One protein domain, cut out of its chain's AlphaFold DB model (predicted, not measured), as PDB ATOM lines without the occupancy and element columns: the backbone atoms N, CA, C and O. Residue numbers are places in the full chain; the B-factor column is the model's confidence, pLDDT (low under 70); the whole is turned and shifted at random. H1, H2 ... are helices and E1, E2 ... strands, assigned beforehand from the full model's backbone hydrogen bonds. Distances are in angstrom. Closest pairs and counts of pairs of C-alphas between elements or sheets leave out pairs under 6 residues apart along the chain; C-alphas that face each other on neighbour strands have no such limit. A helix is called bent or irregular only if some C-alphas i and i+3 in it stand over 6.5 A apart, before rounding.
ATOM      1  N   ASP A   9     286.759 278.671 241.107       78.12
ATOM      2  CA  ASP A   9     286.043 279.883 241.510       78.12
ATOM      3  C   ASP A   9     285.713 280.821 240.337       78.12
ATOM      4  O   ASP A   9     284.700 281.510 240.381       78.12
ATOM      5  N   GLU A  10     286.470 280.760 239.242       82.50
ATOM      6  CA  GLU A  10     286.222 281.514 238.005       82.50
ATOM      7  C   GLU A  10     285.302 280.778 237.020       82.50
ATOM      8  O   GLU A  10     285.109 281.221 235.887       82.50
ATOM      9  N   SER A  11     284.722 279.641 237.415       88.25
ATOM     10  CA  SER A  11     283.750 278.952 236.563       88.25
ATOM     11  C   SER A  11     282.516 279.825 236.305       88.25
ATOM     12  O   SER A  11     281.979 280.451 237.222       88.25
ATOM     13  N   ASP A  12     281.995 279.789 235.074       88.94
ATOM     14  CA  ASP A  12     280.836 280.593 234.647       88.94
ATOM     15  C   ASP A  12     279.631 280.457 235.594       88.94
ATOM     16  O   ASP A  12     278.900 281.414 235.849       88.94
ATOM     17  N   SER A  13     279.439 279.264 236.168       90.56
ATOM     18  CA  SER A  13     278.365 278.995 237.128       90.56
ATOM     19  C   SER A  13     278.503 279.781 238.438       90.56
ATOM     20  O   SER A  13     277.495 280.238 238.985       90.56
ATOM     21  N   ARG A  14     279.731 279.941 238.948       89.94
ATOM     22  CA  ARG A  14     280.015 280.680 240.184       89.94
ATOM     23  C   ARG A  14     279.981 282.174 239.927       89.94
ATOM     24  O   ARG A  14     279.281 282.869 240.650       89.94
ATOM     25  N   VAL A  15     280.569 282.627 238.820       91.25
ATOM     26  CA  VAL A  15     280.492 284.027 238.373       91.25
ATOM     27  C   VAL A  15     279.037 284.480 238.226       91.25
ATOM     28  O   VAL A  15     278.659 285.547 238.717       91.25
ATOM     29  N   LYS A  16     278.182 283.655 237.605       94.62
ATOM     30  CA  LYS A  16     276.751 283.954 237.471       94.62
ATOM     31  C   LYS A  16     276.057 284.045 238.832       94.62
ATOM     32  O   LYS A  16     275.316 284.995 239.073       94.62
ATOM     33  N   ARG A  17     276.314 283.088 239.728       94.94
ATOM     34  CA  ARG A  17     275.729 283.072 241.077       94.94
ATOM     35  C   ARG A  17     276.170 284.275 241.905       94.94
ATOM     36  O   ARG A  17     275.335 284.889 242.562       94.94
ATOM     37  N   ASP A  18     277.447 284.630 241.850       95.44
ATOM     38  CA  ASP A  18     277.990 285.782 242.565       95.44
ATOM     39  C   ASP A  18     277.397 287.078 242.021       95.44
ATOM     40  O   ASP A  18     276.972 287.924 242.801       95.44
ATOM     41  N   THR A  19     277.239 287.193 240.701       95.69
ATOM     42  CA  THR A  19     276.554 288.336 240.076       95.69
ATOM     43  C   THR A  19     275.105 288.456 240.554       95.69
ATOM     44  O   THR A  19     274.652 289.543 240.922       95.69
ATOM     45  N   GLU A  20     274.366 287.343 240.604       96.62
ATOM     46  CA  GLU A  20     272.995 287.317 241.125       96.62
ATOM     47  C   GLU A  20     272.931 287.668 242.623       96.62
ATOM     48  O   GLU A  20     272.026 288.391 243.044       96.62
ATOM     49  N   ASN A  21     273.884 287.190 243.426       96.12
ATOM     50  CA  ASN A  21     273.975 287.492 244.857       96.12
ATOM     51  C   ASN A  21     274.321 288.963 245.109       96.12
ATOM     52  O   ASN A  21     273.692 289.596 245.957       96.12
ATOM     53  N   ILE A  22     275.266 289.523 244.348       96.19
ATOM     54  CA  ILE A  22     275.619 290.945 244.397       96.19
ATOM     55  C   ILE A  22     274.389 291.788 244.064       96.19
ATOM     56  O   ILE A  22     274.092 292.726 244.800       96.19
ATOM     57  N   ARG A  23     273.621 291.428 243.025       96.50
ATOM     58  CA  ARG A  23     272.376 292.138 242.687       96.50
ATOM     59  C   ARG A  23     271.392 292.146 243.858       96.50
ATOM     60  O   ARG A  23     270.886 293.205 244.206       96.50
ATOM     61  N   LYS A  24     271.158 290.991 244.494       96.12
ATOM     62  CA  LYS A  24     270.272 290.894 245.668       96.12
ATOM     63  C   LYS A  24     270.764 291.758 246.831       96.12
ATOM     64  O   LYS A  24     269.959 292.422 247.473       96.12
ATOM     65  N   LEU A  25     272.072 291.761 247.093       93.94
ATOM     66  CA  LEU A  25     272.662 292.569 248.159       93.94
ATOM     67  C   LEU A  25     272.515 294.071 247.876       93.94
ATOM     68  O   LEU A  25     272.180 294.833 248.777       93.94
ATOM     69  N   LEU A  26     272.718 294.489 246.625       94.06
ATOM     70  CA  LEU A  26     272.534 295.879 246.206       94.06
ATOM     71  C   LEU A  26     271.073 296.317 246.313       94.06
ATOM     72  O   LEU A  26     270.805 297.398 246.824       94.06
ATOM     73  N   GLU A  27     270.128 295.479 245.884       95.12
ATOM     74  CA  GLU A  27     268.692 295.743 246.059       95.12
ATOM     75  C   GLU A  27     268.323 295.887 247.535       95.12
ATOM     76  O   GLU A  27     267.571 296.790 247.900       95.12
ATOM     77  N   TRP A  28     268.906 295.050 248.395       93.25
ATOM     78  CA  TRP A  28     268.729 295.161 249.837       93.25
ATOM     79  C   TRP A  28     269.294 296.473 250.393       93.25
ATOM     80  O   TRP A  28     268.604 297.147 251.149       93.25
ATOM     81  N   PHE A  29     270.505 296.876 249.995       91.00
ATOM     82  CA  PHE A  29     271.113 298.140 250.435       91.00
ATOM     83  C   PHE A  29     270.402 299.384 249.898       91.00
ATOM     84  O   PHE A  29     270.393 300.413 250.565       91.00
ATOM     85  N   LEU A  30     269.789 299.304 248.715       90.50
ATOM     86  CA  LEU A  30     268.966 300.387 248.173       90.50
ATOM     87  C   LEU A  30     267.691 300.597 248.996       90.50
ATOM     88  O   LEU A  30     267.249 301.732 249.156       90.50
ATOM     89  N   LEU A  31     267.101 299.513 249.503       92.75
ATOM     90  CA  LEU A  31     265.914 299.579 250.353       92.75
ATOM     91  C   LEU A  31     266.261 299.935 251.808       92.75
ATOM     92  O   LEU A  31     265.515 300.662 252.461       92.75
ATOM     93  N   TYR A  32     267.395 299.436 252.302       88.19
ATOM     94  CA  TYR A  32     267.884 299.633 253.662       88.19
ATOM     95  C   TYR A  32     269.307 300.178 253.620       88.19
ATOM     96  O   TYR A  32     270.256 299.400 253.547       88.19
ATOM     97  N   ASP A  33     269.446 301.503 253.689       86.25
ATOM     98  CA  ASP A  33     270.754 302.155 253.720       86.25
ATOM     99  C   ASP A  33     271.563 301.657 254.934       86.25
ATOM    100  O   ASP A  33     271.188 301.936 256.079       86.25
ATOM    101  N   PRO A  34     272.660 300.901 254.724       82.12
ATOM    102  CA  PRO A  34     273.482 300.405 255.819       82.12
ATOM    103  C   PRO A  34     274.407 301.489 256.397       82.12
ATOM    104  O   PRO A  34     274.986 301.282 257.467       82.12
ATOM    105  N   PHE A  35     274.553 302.633 255.717       86.38
ATOM    106  CA  PHE A  35     275.408 303.752 256.114       86.38
ATOM    107  C   PHE A  35     274.629 305.074 256.130       86.38
ATOM    108  O   PHE A  35     275.051 306.041 255.485       86.38
ATOM    109  N   PRO A  36     273.527 305.158 256.897       86.12
ATOM    110  CA  PRO A  36     272.751 306.381 256.955       86.12
ATOM    111  C   PRO A  36     273.628 307.518 257.477       86.12
ATOM    112  O   PRO A  36     274.396 307.353 258.430       86.12
ATOM    113  N   VAL A  37     273.505 308.694 256.865       88.88
ATOM    114  CA  VAL A  37     274.196 309.892 257.347       88.88
ATOM    115  C   VAL A  37     273.533 310.331 258.650       88.88
ATOM    116  O   VAL A  37     272.460 310.931 258.652       88.88
ATOM    117  N   VAL A  38     274.173 310.004 259.771       89.38
ATOM    118  CA  VAL A  38     273.705 310.318 261.123       89.38
ATOM    119  C   VAL A  38     274.810 310.984 261.937       89.38
ATOM    120  O   VAL A  38     275.994 310.719 261.747       89.38
ATOM    121  N   GLU A  39     274.426 311.827 262.895       89.19
ATOM    122  CA  GLU A  39     275.376 312.489 263.804       89.19
ATOM    123  C   GLU A  39     276.009 311.520 264.817       89.19
ATOM    124  O   GLU A  39     277.036 311.818 265.426       89.19
ATOM    125  N   LYS A  40     275.389 310.354 265.021       88.25
ATOM    126  CA  LYS A  40     275.796 309.370 266.026       88.25
ATOM    127  C   LYS A  40     276.606 308.248 265.396       88.25
ATOM    128  O   LYS A  40     276.324 307.796 264.296       88.25
ATOM    129  N   ILE A  41     277.572 307.725 266.141       89.69
ATOM    130  CA  ILE A  41     278.349 306.559 265.714       89.69
ATOM    131  C   ILE A  41     277.554 305.301 266.044       89.69
ATOM    132  O   ILE A  41     277.145 305.127 267.187       89.69
ATOM    133  N   ILE A  42     277.349 304.417 265.069       88.50
ATOM    134  CA  ILE A  42     276.548 303.199 265.237       88.50
ATOM    135  C   ILE A  42     277.381 301.981 264.837       88.50
ATOM    136  O   ILE A  42     278.074 301.983 263.821       88.50
ATOM    137  N   SER A  43     277.331 300.933 265.655       86.19
ATOM    138  CA  SER A  43     277.897 299.629 265.318       86.19
ATOM    139  C   SER A  43     277.014 298.933 264.285       86.19
ATOM    140  O   SER A  43     275.882 298.583 264.598       86.19
ATOM    141  N   ILE A  44     277.529 298.654 263.087       83.62
ATOM    142  CA  ILE A  44     276.771 297.922 262.053       83.62
ATOM    143  C   ILE A  44     276.487 296.478 262.491       83.62
ATOM    144  O   ILE A  44     275.427 295.933 262.214       83.62
ATOM    145  N   ALA A  45     277.418 295.862 263.226       80.75
ATOM    146  CA  ALA A  45     277.295 294.470 263.652       80.75
ATOM    147  C   ALA A  45     276.273 294.265 264.782       80.75
ATOM    148  O   ALA A  45     275.646 293.215 264.856       80.75
ATOM    149  N   SER A  46     276.134 295.237 265.690       79.25
ATOM    150  CA  SER A  46     275.299 295.094 266.894       79.25
ATOM    151  C   SER A  46     274.168 296.113 267.009       79.25
ATOM    152  O   SER A  46     273.383 296.029 267.947       79.25
ATOM    153  N   GLY A  47     274.109 297.112 266.130       81.62
ATOM    154  CA  GLY A  47     273.174 298.237 266.218       81.62
ATOM    155  C   GLY A  47     273.420 299.180 267.404       81.62
ATOM    156  O   GLY A  47     272.651 300.113 267.615       81.62
ATOM    157  N   VAL A  48     274.475 298.961 268.201       84.31
ATOM    158  CA  VAL A  48     274.766 299.776 269.390       84.31
ATOM    159  C   VAL A  48     275.153 301.189 268.974       84.31
ATOM    160  O   VAL A  48     276.078 301.383 268.183       84.31
ATOM    161  N   VAL A  49     274.467 302.168 269.556       88.06
ATOM    162  CA  VAL A  49     274.709 303.592 269.331       88.06
ATOM    163  C   VAL A  49     275.694 304.125 270.370       88.06
ATOM    164  O   VAL A  49     275.532 303.904 271.570       88.06
ATOM    165  N   GLY A  50     276.708 304.830 269.883       89.00
ATOM    166  CA  GLY A  50     277.715 305.545 270.653       89.00
ATOM    167  C   GLY A  50     277.117 306.623 271.551       89.00
ATOM    168  O   GLY A  50     276.260 307.382 271.104       89.00
ATOM    169  N   ASP A  51     277.601 306.723 272.789       87.75
ATOM    170  CA  ASP A  51     277.377 307.899 273.629       87.75
ATOM    171  C   ASP A  51     278.425 308.989 273.335       87.75
ATOM    172  O   ASP A  51     279.365 308.794 272.562       87.75
ATOM    173  N   GLU A  52     278.283 310.146 273.981       88.12
ATOM    174  CA  GLU A  52     279.189 311.296 273.827       88.12
ATOM    175  C   GLU A  52     280.644 310.999 274.233       88.12
ATOM    176  O   GLU A  52     281.557 311.751 273.889       88.12
ATOM    177  N   LYS A  53     280.889 309.907 274.970       88.00
ATOM    178  CA  LYS A  53     282.232 309.517 275.419       88.00
ATOM    179  C   LYS A  53     282.975 308.728 274.344       88.00
ATOM    180  O   LYS A  53     284.202 308.611 274.420       88.00
ATOM    181  N   ILE A  54     282.268 308.185 273.350       91.12
ATOM    182  CA  ILE A  54     282.883 307.456 272.244       91.12
ATOM    183  C   ILE A  54     283.616 308.415 271.315       91.12
ATOM    184  O   ILE A  54     283.045 309.304 270.691       91.12
ATOM    185  N   ASN A  55     284.912 308.166 271.154       91.19
ATOM    186  CA  ASN A  55     285.787 308.976 270.314       91.19
ATOM    187  C   ASN A  55     286.615 308.129 269.333       91.19
ATOM    188  O   ASN A  55     287.620 308.609 268.810       91.19
ATOM    189  N   CYS A  56     286.205 306.886 269.047       89.69
ATOM    190  CA  CYS A  56     286.925 305.997 268.128       89.69
ATOM    191  C   CYS A  56     287.096 306.583 266.718       89.69
ATOM    192  O   CYS A  56     288.128 306.363 266.093       89.69
ATOM    193  N   HIS A  57     286.143 307.389 266.247       89.81
ATOM    194  CA  HIS A  57     286.248 308.142 264.992       89.81
ATOM    195  C   HIS A  57     287.442 309.115 264.966       89.81
ATOM    196  O   HIS A  57     288.016 309.374 263.915       89.81
ATOM    197  N   ASN A  58     287.869 309.602 266.135       92.12
ATOM    198  CA  ASN A  58     289.007 310.501 266.316       92.12
ATOM    199  C   ASN A  58     290.279 309.767 266.770       92.12
ATOM    200  O   ASN A  58     291.217 310.414 267.243       92.12
ATOM    201  N   ALA A  59     290.349 308.434 266.639       91.25
ATOM    202  CA  ALA A  59     291.461 307.632 267.158       91.25
ATOM    203  C   ALA A  59     292.836 308.124 266.682       91.25
ATOM    204  O   ALA A  59     293.766 308.187 267.482       91.25
ATOM    205  N   SER A  60     292.952 308.540 265.415       93.38
ATOM    206  CA  SER A  60     294.194 309.111 264.874       93.38
ATOM    207  C   SER A  60     294.604 310.391 265.611       93.38
ATOM    208  O   SER A  60     295.711 310.484 266.135       93.38
ATOM    209  N   LYS A  61     293.682 311.351 265.756       94.19
ATOM    210  CA  LYS A  61     293.928 312.615 266.467       94.19
ATOM    211  C   LYS A  61     294.293 312.385 267.935       94.19
ATOM    212  O   LYS A  61     295.217 313.020 268.447       94.19
ATOM    213  N   VAL A  62     293.594 311.464 268.601       92.31
ATOM    214  CA  VAL A  62     293.897 311.049 269.979       92.31
ATOM    215  C   VAL A  62     295.294 310.428 270.055       92.31
ATOM    216  O   VAL A  62     296.081 310.816 270.914       92.31
ATOM    217  N   GLY A  63     295.639 309.532 269.128       91.69
ATOM    218  CA  GLY A  63     296.953 308.893 269.055       91.69
ATOM    219  C   GLY A  63     298.087 309.890 268.835       91.69
ATOM    220  O   GLY A  63     299.068 309.860 269.575       91.69
ATOM    221  N   ILE A  64     297.929 310.822 267.892       93.88
ATOM    222  CA  ILE A  64     298.903 311.894 267.636       93.88
ATOM    223  C   ILE A  64     299.083 312.752 268.887       93.88
ATOM    224  O   ILE A  64     300.208 312.943 269.328       93.88
ATOM    225  N   THR A  65     297.989 313.204 269.505       92.38
ATOM    226  CA  THR A  65     298.044 314.019 270.731       92.38
ATOM    227  C   THR A  65     298.773 313.285 271.857       92.38
ATOM    228  O   THR A  65     299.609 313.869 272.549       92.38
ATOM    229  N   SER A  66     298.476 311.997 272.036       90.69
ATOM    230  CA  SER A  66     299.148 311.140 273.011       90.69
ATOM    231  C   SER A  66     300.631 310.984 272.690       90.69
ATOM    232  O   SER A  66     301.450 311.094 273.597       90.69
ATOM    233  N   MET A  67     300.995 310.825 271.416       91.44
ATOM    234  CA  MET A  67     302.396 310.771 271.010       91.44
ATOM    235  C   MET A  67     303.125 312.089 271.231       91.44
ATOM    236  O   MET A  67     304.267 312.083 271.685       91.44
ATOM    237  N   THR A  68     302.468 313.221 270.984       92.94
ATOM    238  CA  THR A  68     303.073 314.533 271.201       92.94
ATOM    239  C   THR A  68     303.478 314.731 272.661       92.94
ATOM    240  O   THR A  68     304.548 315.271 272.931       92.94
ATOM    241  N   LYS A  69     302.676 314.223 273.607       90.38
ATOM    242  CA  LYS A  69     302.981 314.266 275.049       90.38
ATOM    243  C   LYS A  69     304.219 313.448 275.441       90.38
ATOM    244  O   LYS A  69     304.767 313.679 276.516       90.38
ATOM    245  N   LEU A  70     304.631 312.487 274.612       91.44
ATOM    246  CA  LEU A  70     305.786 311.625 274.871       91.44
ATOM    247  C   LEU A  70     307.104 312.239 274.392       91.44
ATOM    248  O   LEU A  70     308.164 311.825 274.865       91.44
ATOM    249  N   PHE A  71     307.072 313.230 273.495       92.00
ATOM    250  CA  PHE A  71     308.296 313.903 273.064       92.00
ATOM    251  C   PHE A  71     309.020 314.557 274.245       92.00
ATOM    252  O   PHE A  71     308.411 315.207 275.092       92.00
ATOM    253  N   GLY A  72     310.341 314.377 274.292       90.94
ATOM    254  CA  GLY A  72     311.200 314.939 275.339       90.94
ATOM    255  C   GLY A  72     311.124 314.225 276.692       90.94
ATOM    256  O   GLY A  72     311.850 314.608 277.607       90.94
ATOM    257  N   GLN A  73     310.296 313.183 276.839       93.25
ATOM    258  CA  GLN A  73     310.271 312.367 278.052       93.25
ATOM    259  C   GLN A  73     311.273 311.212 277.971       93.25
ATOM    260  O   GLN A  73     311.443 310.575 276.935       93.25
ATOM    261  N   THR A  74     311.913 310.904 279.097       94.12
ATOM    262  CA  THR A  74     312.677 309.663 279.261       94.12
ATOM    263  C   THR A  74     311.729 308.495 279.524       94.12
ATOM    264  O   THR A  74     310.659 308.675 280.106       94.12
ATOM    265  N   PHE A  75     312.133 307.277 279.151       88.62
ATOM    266  CA  PHE A  75     311.291 306.080 279.282       88.62
ATOM    267  C   PHE A  75     310.724 305.861 280.694       88.62
ATOM    268  O   PHE A  75     309.566 305.482 280.822       88.62
ATOM    269  N   ASN A  76     311.488 306.174 281.748       93.81
ATOM    270  CA  ASN A  76     311.025 306.055 283.139       93.81
ATOM    271  C   ASN A  76     309.866 307.002 283.498       93.81
ATOM    272  O   ASN A  76     309.121 306.727 284.437       93.81
ATOM    273  N   ASN A  77     309.719 308.116 282.778       91.44
ATOM    274  CA  ASN A  77     308.709 309.137 283.059       91.44
ATOM    275  C   ASN A  77     307.435 308.968 282.220       91.44
ATOM    276  O   ASN A  77     306.410 309.574 282.543       91.44
ATOM    277  N   ILE A  78     307.473 308.122 281.186       90.56
ATOM    278  CA  ILE A  78     306.326 307.850 280.323       90.56
ATOM    279  C   ILE A  78     305.225 307.154 281.129       90.56
ATOM    280  O   ILE A  78     305.420 306.081 281.699       90.56
ATOM    281  N   LYS A  79     304.025 307.746 281.141       87.88
ATOM    282  CA  LYS A  79     302.827 307.159 281.757       87.88
ATOM    283  C   LYS A  79     301.692 307.095 280.749       87.88
ATOM    284  O   LYS A  79     301.160 308.123 280.342       87.88
ATOM    285  N   LEU A  80     301.278 305.881 280.403       88.00
ATOM    286  CA  LEU A  80     300.127 305.638 279.538       88.00
ATOM    287  C   LEU A  80     298.866 305.509 280.396       88.00
ATOM    288  O   LEU A  80     298.697 304.532 281.130       88.00
ATOM    289  N   LYS A  81     297.972 306.501 280.335       88.19
ATOM    290  CA  LYS A  81     296.707 306.473 281.079       88.19
ATOM    291  C   LYS A  81     295.595 305.908 280.206       88.19
ATOM    292  O   LYS A  81     295.498 306.210 279.023       88.19
ATOM    293  N   ARG A  82     294.673 305.160 280.820       86.25
ATOM    294  CA  ARG A  82     293.464 304.669 280.132       86.25
ATOM    295  C   ARG A  82     292.575 305.805 279.617       86.25
ATOM    296  O   ARG A  82     291.926 305.627 278.600       86.25
ATOM    297  N   ALA A  83     292.587 306.960 280.285       85.00
ATOM    298  CA  ALA A  83     291.851 308.152 279.861       85.00
ATOM    299  C   ALA A  83     292.394 308.784 278.565       85.00
ATOM    300  O   ALA A  83     291.652 309.469 277.874       85.00
ATOM    301  N   ASP A  84     293.668 308.547 278.227       86.25
ATOM    302  CA  ASP A  84     294.282 309.033 276.983       86.25
ATOM    303  C   ASP A  84     294.050 308.064 275.801       86.25
ATOM    304  O   ASP A  84     294.407 308.367 274.661       86.25
ATOM    305  N   LYS A  85     293.460 306.884 276.051       87.75
ATOM    306  CA  LYS A  85     293.105 305.913 275.009       87.75
ATOM    307  C   LYS A  85     291.761 306.293 274.384       87.75
ATOM    308  O   LYS A  85     290.816 306.624 275.092       87.75
ATOM    309  N   GLY A  86     291.652 306.150 273.063       88.25
ATOM    310  CA  GLY A  86     290.359 306.223 272.385       88.25
ATOM    311  C   GLY A  86     289.375 305.155 272.893       88.25
ATOM    312  O   GLY A  86     289.723 303.976 273.011       88.25
ATOM    313  N   LEU A  87     288.146 305.567 273.192       90.00
ATOM    314  CA  LEU A  87     287.026 304.711 273.559       90.00
ATOM    315  C   LEU A  87     286.373 304.123 272.308       90.00
ATOM    316  O   LEU A  87     285.947 304.837 271.401       90.00
ATOM    317  N   LEU A  88     286.293 302.796 272.294       89.38
ATOM    318  CA  LEU A  88     285.667 301.999 271.242       89.38
ATOM    319  C   LEU A  88     284.183 301.797 271.553       89.38
ATOM    320  O   LEU A  88     283.822 301.671 272.722       89.38
ATOM    321  N   LEU A  89     283.349 301.637 270.525       87.62
ATOM    322  CA  LEU A  89     281.933 301.274 270.686       87.62
ATOM    323  C   LEU A  89     281.724 300.019 271.551       87.62
ATOM    324  O   LEU A  89     280.763 299.956 272.304       87.62
ATOM    325  N   LEU A  90     282.651 299.054 271.509       81.75
ATOM    326  CA  LEU A  90     282.595 297.836 272.331       81.75
ATOM    327  C   LEU A  90     282.613 298.117 273.845       81.75
ATOM    328  O   LEU A  90     282.224 297.270 274.638       81.75
ATOM    329  N   THR A  91     283.084 299.296 274.263       82.69
ATOM    330  CA  THR A  91     283.081 299.682 275.682       82.69
ATOM    331  C   THR A  91     281.694 300.079 276.185       82.69
ATOM    332  O   THR A  91     281.484 300.139 277.397       82.69
ATOM    333  N   ILE A  92     280.742 300.320 275.279       82.50
ATOM    334  CA  ILE A  92     279.357 300.583 275.651       82.50
ATOM    335  C   ILE A  92     278.708 299.286 276.094       82.50
ATOM    336  O   ILE A  92     278.752 298.260 275.421       82.50
ATOM    337  N   SER A  93     278.058 299.366 277.248       75.38
ATOM    338  CA  SER A  93     277.200 298.303 277.739       75.38
ATOM    339  C   SER A  93     276.037 298.119 276.769       75.38
ATOM    340  O   SER A  93     275.232 299.031 276.613       75.38
ATOM    341  N   SER A  94     275.871 296.923 276.210       76.12
ATOM    342  CA  SER A  94     274.672 296.541 275.452       76.12
ATOM    343  C   SER A  94     273.450 296.334 276.358       76.12
ATOM    344  O   SER A  94     272.615 295.486 276.086       76.12
ATOM    345  N   ALA A  95     273.349 297.050 277.479       82.81
ATOM    346  CA  ALA A  95     272.315 296.831 278.480       82.81
ATOM    347  C   ALA A  95     271.457 298.081 278.650       82.81
ATOM    348  O   ALA A  95     271.985 299.193 278.729       82.81
ATOM    349  N   ILE A  96     270.148 297.876 278.734       82.44
ATOM    350  CA  ILE A  96     269.141 298.927 278.877       82.44
ATOM    351  C   ILE A  96     268.593 298.952 280.300       82.44
ATOM    352  O   ILE A  96     268.648 297.956 281.015       82.44
ATOM    353  N   LYS A  97     268.077 300.104 280.722       86.94
ATOM    354  CA  LYS A  97     267.473 300.269 282.043       86.94
ATOM    355  C   LYS A  97     265.971 299.975 281.956       86.94
ATOM    356  O   LYS A  97     265.262 300.686 281.250       86.94
ATOM    357  N   VAL A  98     265.500 298.951 282.665       87.81
ATOM    358  CA  VAL A  98     264.088 298.545 282.755       87.81
ATOM    359  C   VAL A  98     263.698 298.562 284.228       87.81
ATOM    360  O   VAL A  98     264.286 297.828 285.010       87.81
ATOM    361  N   HIS A  99     262.753 299.424 284.621       86.19
ATOM    362  CA  HIS A  99     262.316 299.572 286.024       86.19
ATOM    363  C   HIS A  99     263.481 299.673 287.031       86.19
ATOM    364  O   HIS A  99     263.495 299.011 288.058       86.19
ATOM    365  N   ASP A 100     264.483 300.486 286.695       89.62
ATOM    366  CA  ASP A 100     265.723 300.684 287.460       89.62
ATOM    367  C   ASP A 100     266.765 299.562 287.450       89.62
ATOM    368  O   ASP A 100     267.910 299.797 287.845       89.62
ATOM    369  N   GLU A 101     266.454 298.418 286.852       89.56
ATOM    370  CA  GLU A 101     267.409 297.336 286.647       89.56
ATOM    371  C   GLU A 101     268.102 297.443 285.289       89.56
ATOM    372  O   GLU A 101     267.506 297.785 284.266       89.56
ATOM    373  N   LYS A 102     269.401 297.146 285.268       87.31
ATOM    374  CA  LYS A 102     270.190 297.134 284.036       87.31
ATOM    375  C   LYS A 102     270.116 295.741 283.412       87.31
ATOM    376  O   LYS A 102     270.786 294.822 283.873       87.31
ATOM    377  N   VAL A 103     269.332 295.602 282.351       87.88
ATOM    378  CA  VAL A 103     269.099 294.333 281.654       87.88
ATOM    379  C   VAL A 103     269.997 294.251 280.416       87.88
ATOM    380  O   VAL A 103     269.896 295.119 279.544       87.88
ATOM    381  N   PRO A 104     270.893 293.252 280.306       86.88
ATOM    382  CA  PRO A 104     271.712 293.066 279.113       86.88
ATOM    383  C   PRO A 104     270.857 292.643 277.916       86.88
ATOM    384  O   PRO A 104     269.990 291.779 278.030       86.88
ATOM    385  N   ILE A 105     271.130 293.234 276.755       82.88
ATOM    386  CA  ILE A 105     270.584 292.804 275.471       82.88
ATOM    387  C   ILE A 105     271.584 291.841 274.846       82.88
ATOM    388  O   ILE A 105     272.741 292.198 274.604       82.88
ATOM    389  N   ASP A 106     271.103 290.635 274.563       83.94
ATOM    390  CA  ASP A 106     271.756 289.681 273.678       83.94
ATOM    391  C   ASP A 106     271.167 289.842 272.263       83.94
ATOM    392  O   ASP A 106     269.998 289.498 272.042       83.94
ATOM    393  N   PRO A 107     271.941 290.378 271.298       78.38
ATOM    394  CA  PRO A 107     271.479 290.562 269.925       78.38
ATOM    395  C   PRO A 107     271.074 289.251 269.246       78.38
ATOM    396  O   PRO A 107     270.155 289.254 268.427       78.38
ATOM    397  N   VAL A 108     271.721 288.130 269.588       83.81
ATOM    398  CA  VAL A 108     271.424 286.818 268.995       83.81
ATOM    399  C   VAL A 108     270.071 286.330 269.485       83.81
ATOM    400  O   VAL A 108     269.232 285.933 268.679       83.81
ATOM    401  N   LEU A 109     269.828 286.418 270.793       87.75
ATOM    402  CA  LEU A 109     268.537 286.058 271.371       87.75
ATOM    403  C   LEU A 109     267.409 286.943 270.822       87.75
ATOM    404  O   LEU A 109     266.315 286.449 270.541       87.75
ATOM    405  N   LEU A 110     267.665 288.243 270.658       84.69
ATOM    406  CA  LEU A 110     266.695 289.171 270.079       84.69
ATOM    407  C   LEU A 110     266.371 288.794 268.629       84.69
ATOM    408  O   LEU A 110     265.197 288.667 268.282       84.69
ATOM    409  N   PHE A 111     267.400 288.547 267.814       83.75
ATOM    410  CA  PHE A 111     267.247 288.101 266.432       83.75
ATOM    411  C   PHE A 111     266.436 286.804 266.345       83.75
ATOM    412  O   PHE A 111     265.444 286.759 265.624       83.75
ATOM    413  N   GLN A 112     266.780 285.788 267.146       89.19
ATOM    414  CA  GLN A 112     266.049 284.517 267.198       89.19
ATOM    415  C   GLN A 112     264.562 284.718 267.516       89.19
ATOM    416  O   GLN A 112     263.704 284.150 266.841       89.19
ATOM    417  N   ARG A 113     264.240 285.555 268.512       89.31
ATOM    418  CA  ARG A 113     262.848 285.865 268.874       89.31
ATOM    419  C   ARG A 113     262.102 286.555 267.732       89.31
ATOM    420  O   ARG A 113     260.971 286.177 267.447       89.31
ATOM    421  N   MET A 114     262.731 287.523 267.064       87.06
ATOM    422  CA  MET A 114     262.137 288.211 265.911       87.06
ATOM    423  C   MET A 114     261.908 287.257 264.733       87.06
ATOM    424  O   MET A 114     260.851 287.307 264.111       87.06
ATOM    425  N   SER A 115     262.860 286.362 264.449       87.00
ATOM    426  CA  SER A 115     262.721 285.356 263.390       87.00
ATOM    427  C   SER A 115     261.557 284.403 263.651       87.00
ATOM    428  O   SER A 115     260.792 284.117 262.734       87.00
ATOM    429  N   ILE A 116     261.396 283.949 264.900       90.25
ATOM    430  CA  ILE A 116     260.277 283.088 265.299       90.25
ATOM    431  C   ILE A 116     258.946 283.824 265.105       90.25
ATOM    432  O   ILE A 116     258.051 283.284 264.466       90.25
ATOM    433  N   ILE A 117     258.820 285.064 265.590       86.19
ATOM    434  CA  ILE A 117     257.585 285.856 265.437       86.19
ATOM    435  C   ILE A 117     257.234 286.039 263.957       86.19
ATOM    436  O   ILE A 117     256.093 285.805 263.574       86.19
ATOM    437  N   LYS A 118     258.221 286.370 263.114       79.31
ATOM    438  CA  LYS A 118     257.995 286.560 261.678       79.31
ATOM    439  C   LYS A 118     257.483 285.295 260.982       79.31
ATOM    440  O   LYS A 118     256.631 285.402 260.113       79.31
ATOM    441  N   SER A 119     257.945 284.109 261.385       72.81
ATOM    442  CA  SER A 119     257.466 282.842 260.810       72.81
ATOM    443  C   SER A 119     256.002 282.504 261.124       72.81
ATOM    444  O   SER A 119     255.473 281.563 260.544       72.81
ATOM    445  N   PHE A 120     255.356 283.250 262.028       66.50
ATOM    446  CA  PHE A 120     253.929 283.117 262.342       66.50
ATOM    447  C   PHE A 120     253.050 284.189 261.674       66.50
ATOM    448  O   PHE A 120     251.832 284.146 261.838       66.50
TER     449      PHE A 120
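Overview. This is residues 9 to 120 of the 122 residues of an uncharacterized protein of Araneus ventricosus (UniProt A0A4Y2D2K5). What shape is this? Three helices, none touching another, are splayed along an open chain with a small hairpin, E1 and E2; H1 and residues 109 to 118 of H3 stick out. What is printed? There are 112 residues with named elements H1, H2, E1, E2, H3 in that order, mostly helix, under half of the residues being in them. How compact? It is extended, radius of gyration of the C-alphas 21.9 A, and flat, spanning 62 by 51 by 26 A.

Along the chain. Where are the strands? E1 is residues 95 to 98 and E2 101 to 104. Where are the helices? H1, residues 12 to 31, is 28.8 A long from C-alpha 12 at (280.836, 280.593, 234.647). H2, 56 to 68, is 18.5 A; H3, 107 to 118, is 16.3 A, ending at C-alpha 118 (257.995, 286.560, 261.678).

Arrangement. How do E1 and E2 pair? This hairpin is antiparallel at 145 degrees, with N 98 and O 101 2.8 A apart, within hydrogen-bond range. Are the helices well formed? Every O i to N i+4 pair is within hydrogen-bond range in H1 and H3, and 7 of 9 in H2, which is irregular: C-alphas 57 and 60 are 8.0 A apart. What stays apart? H1, H2 and H3 are apart from each other.

Size, cuts and confidence. How large is it? The farthest C-alphas, of Gly 72 and Phe 120, are 66.8 A apart. Any cut, long link or low confidence? The printed part has no cut, the links H1 to H2 and H2 to E1 are long, and residue 120 has pLDDT under 70.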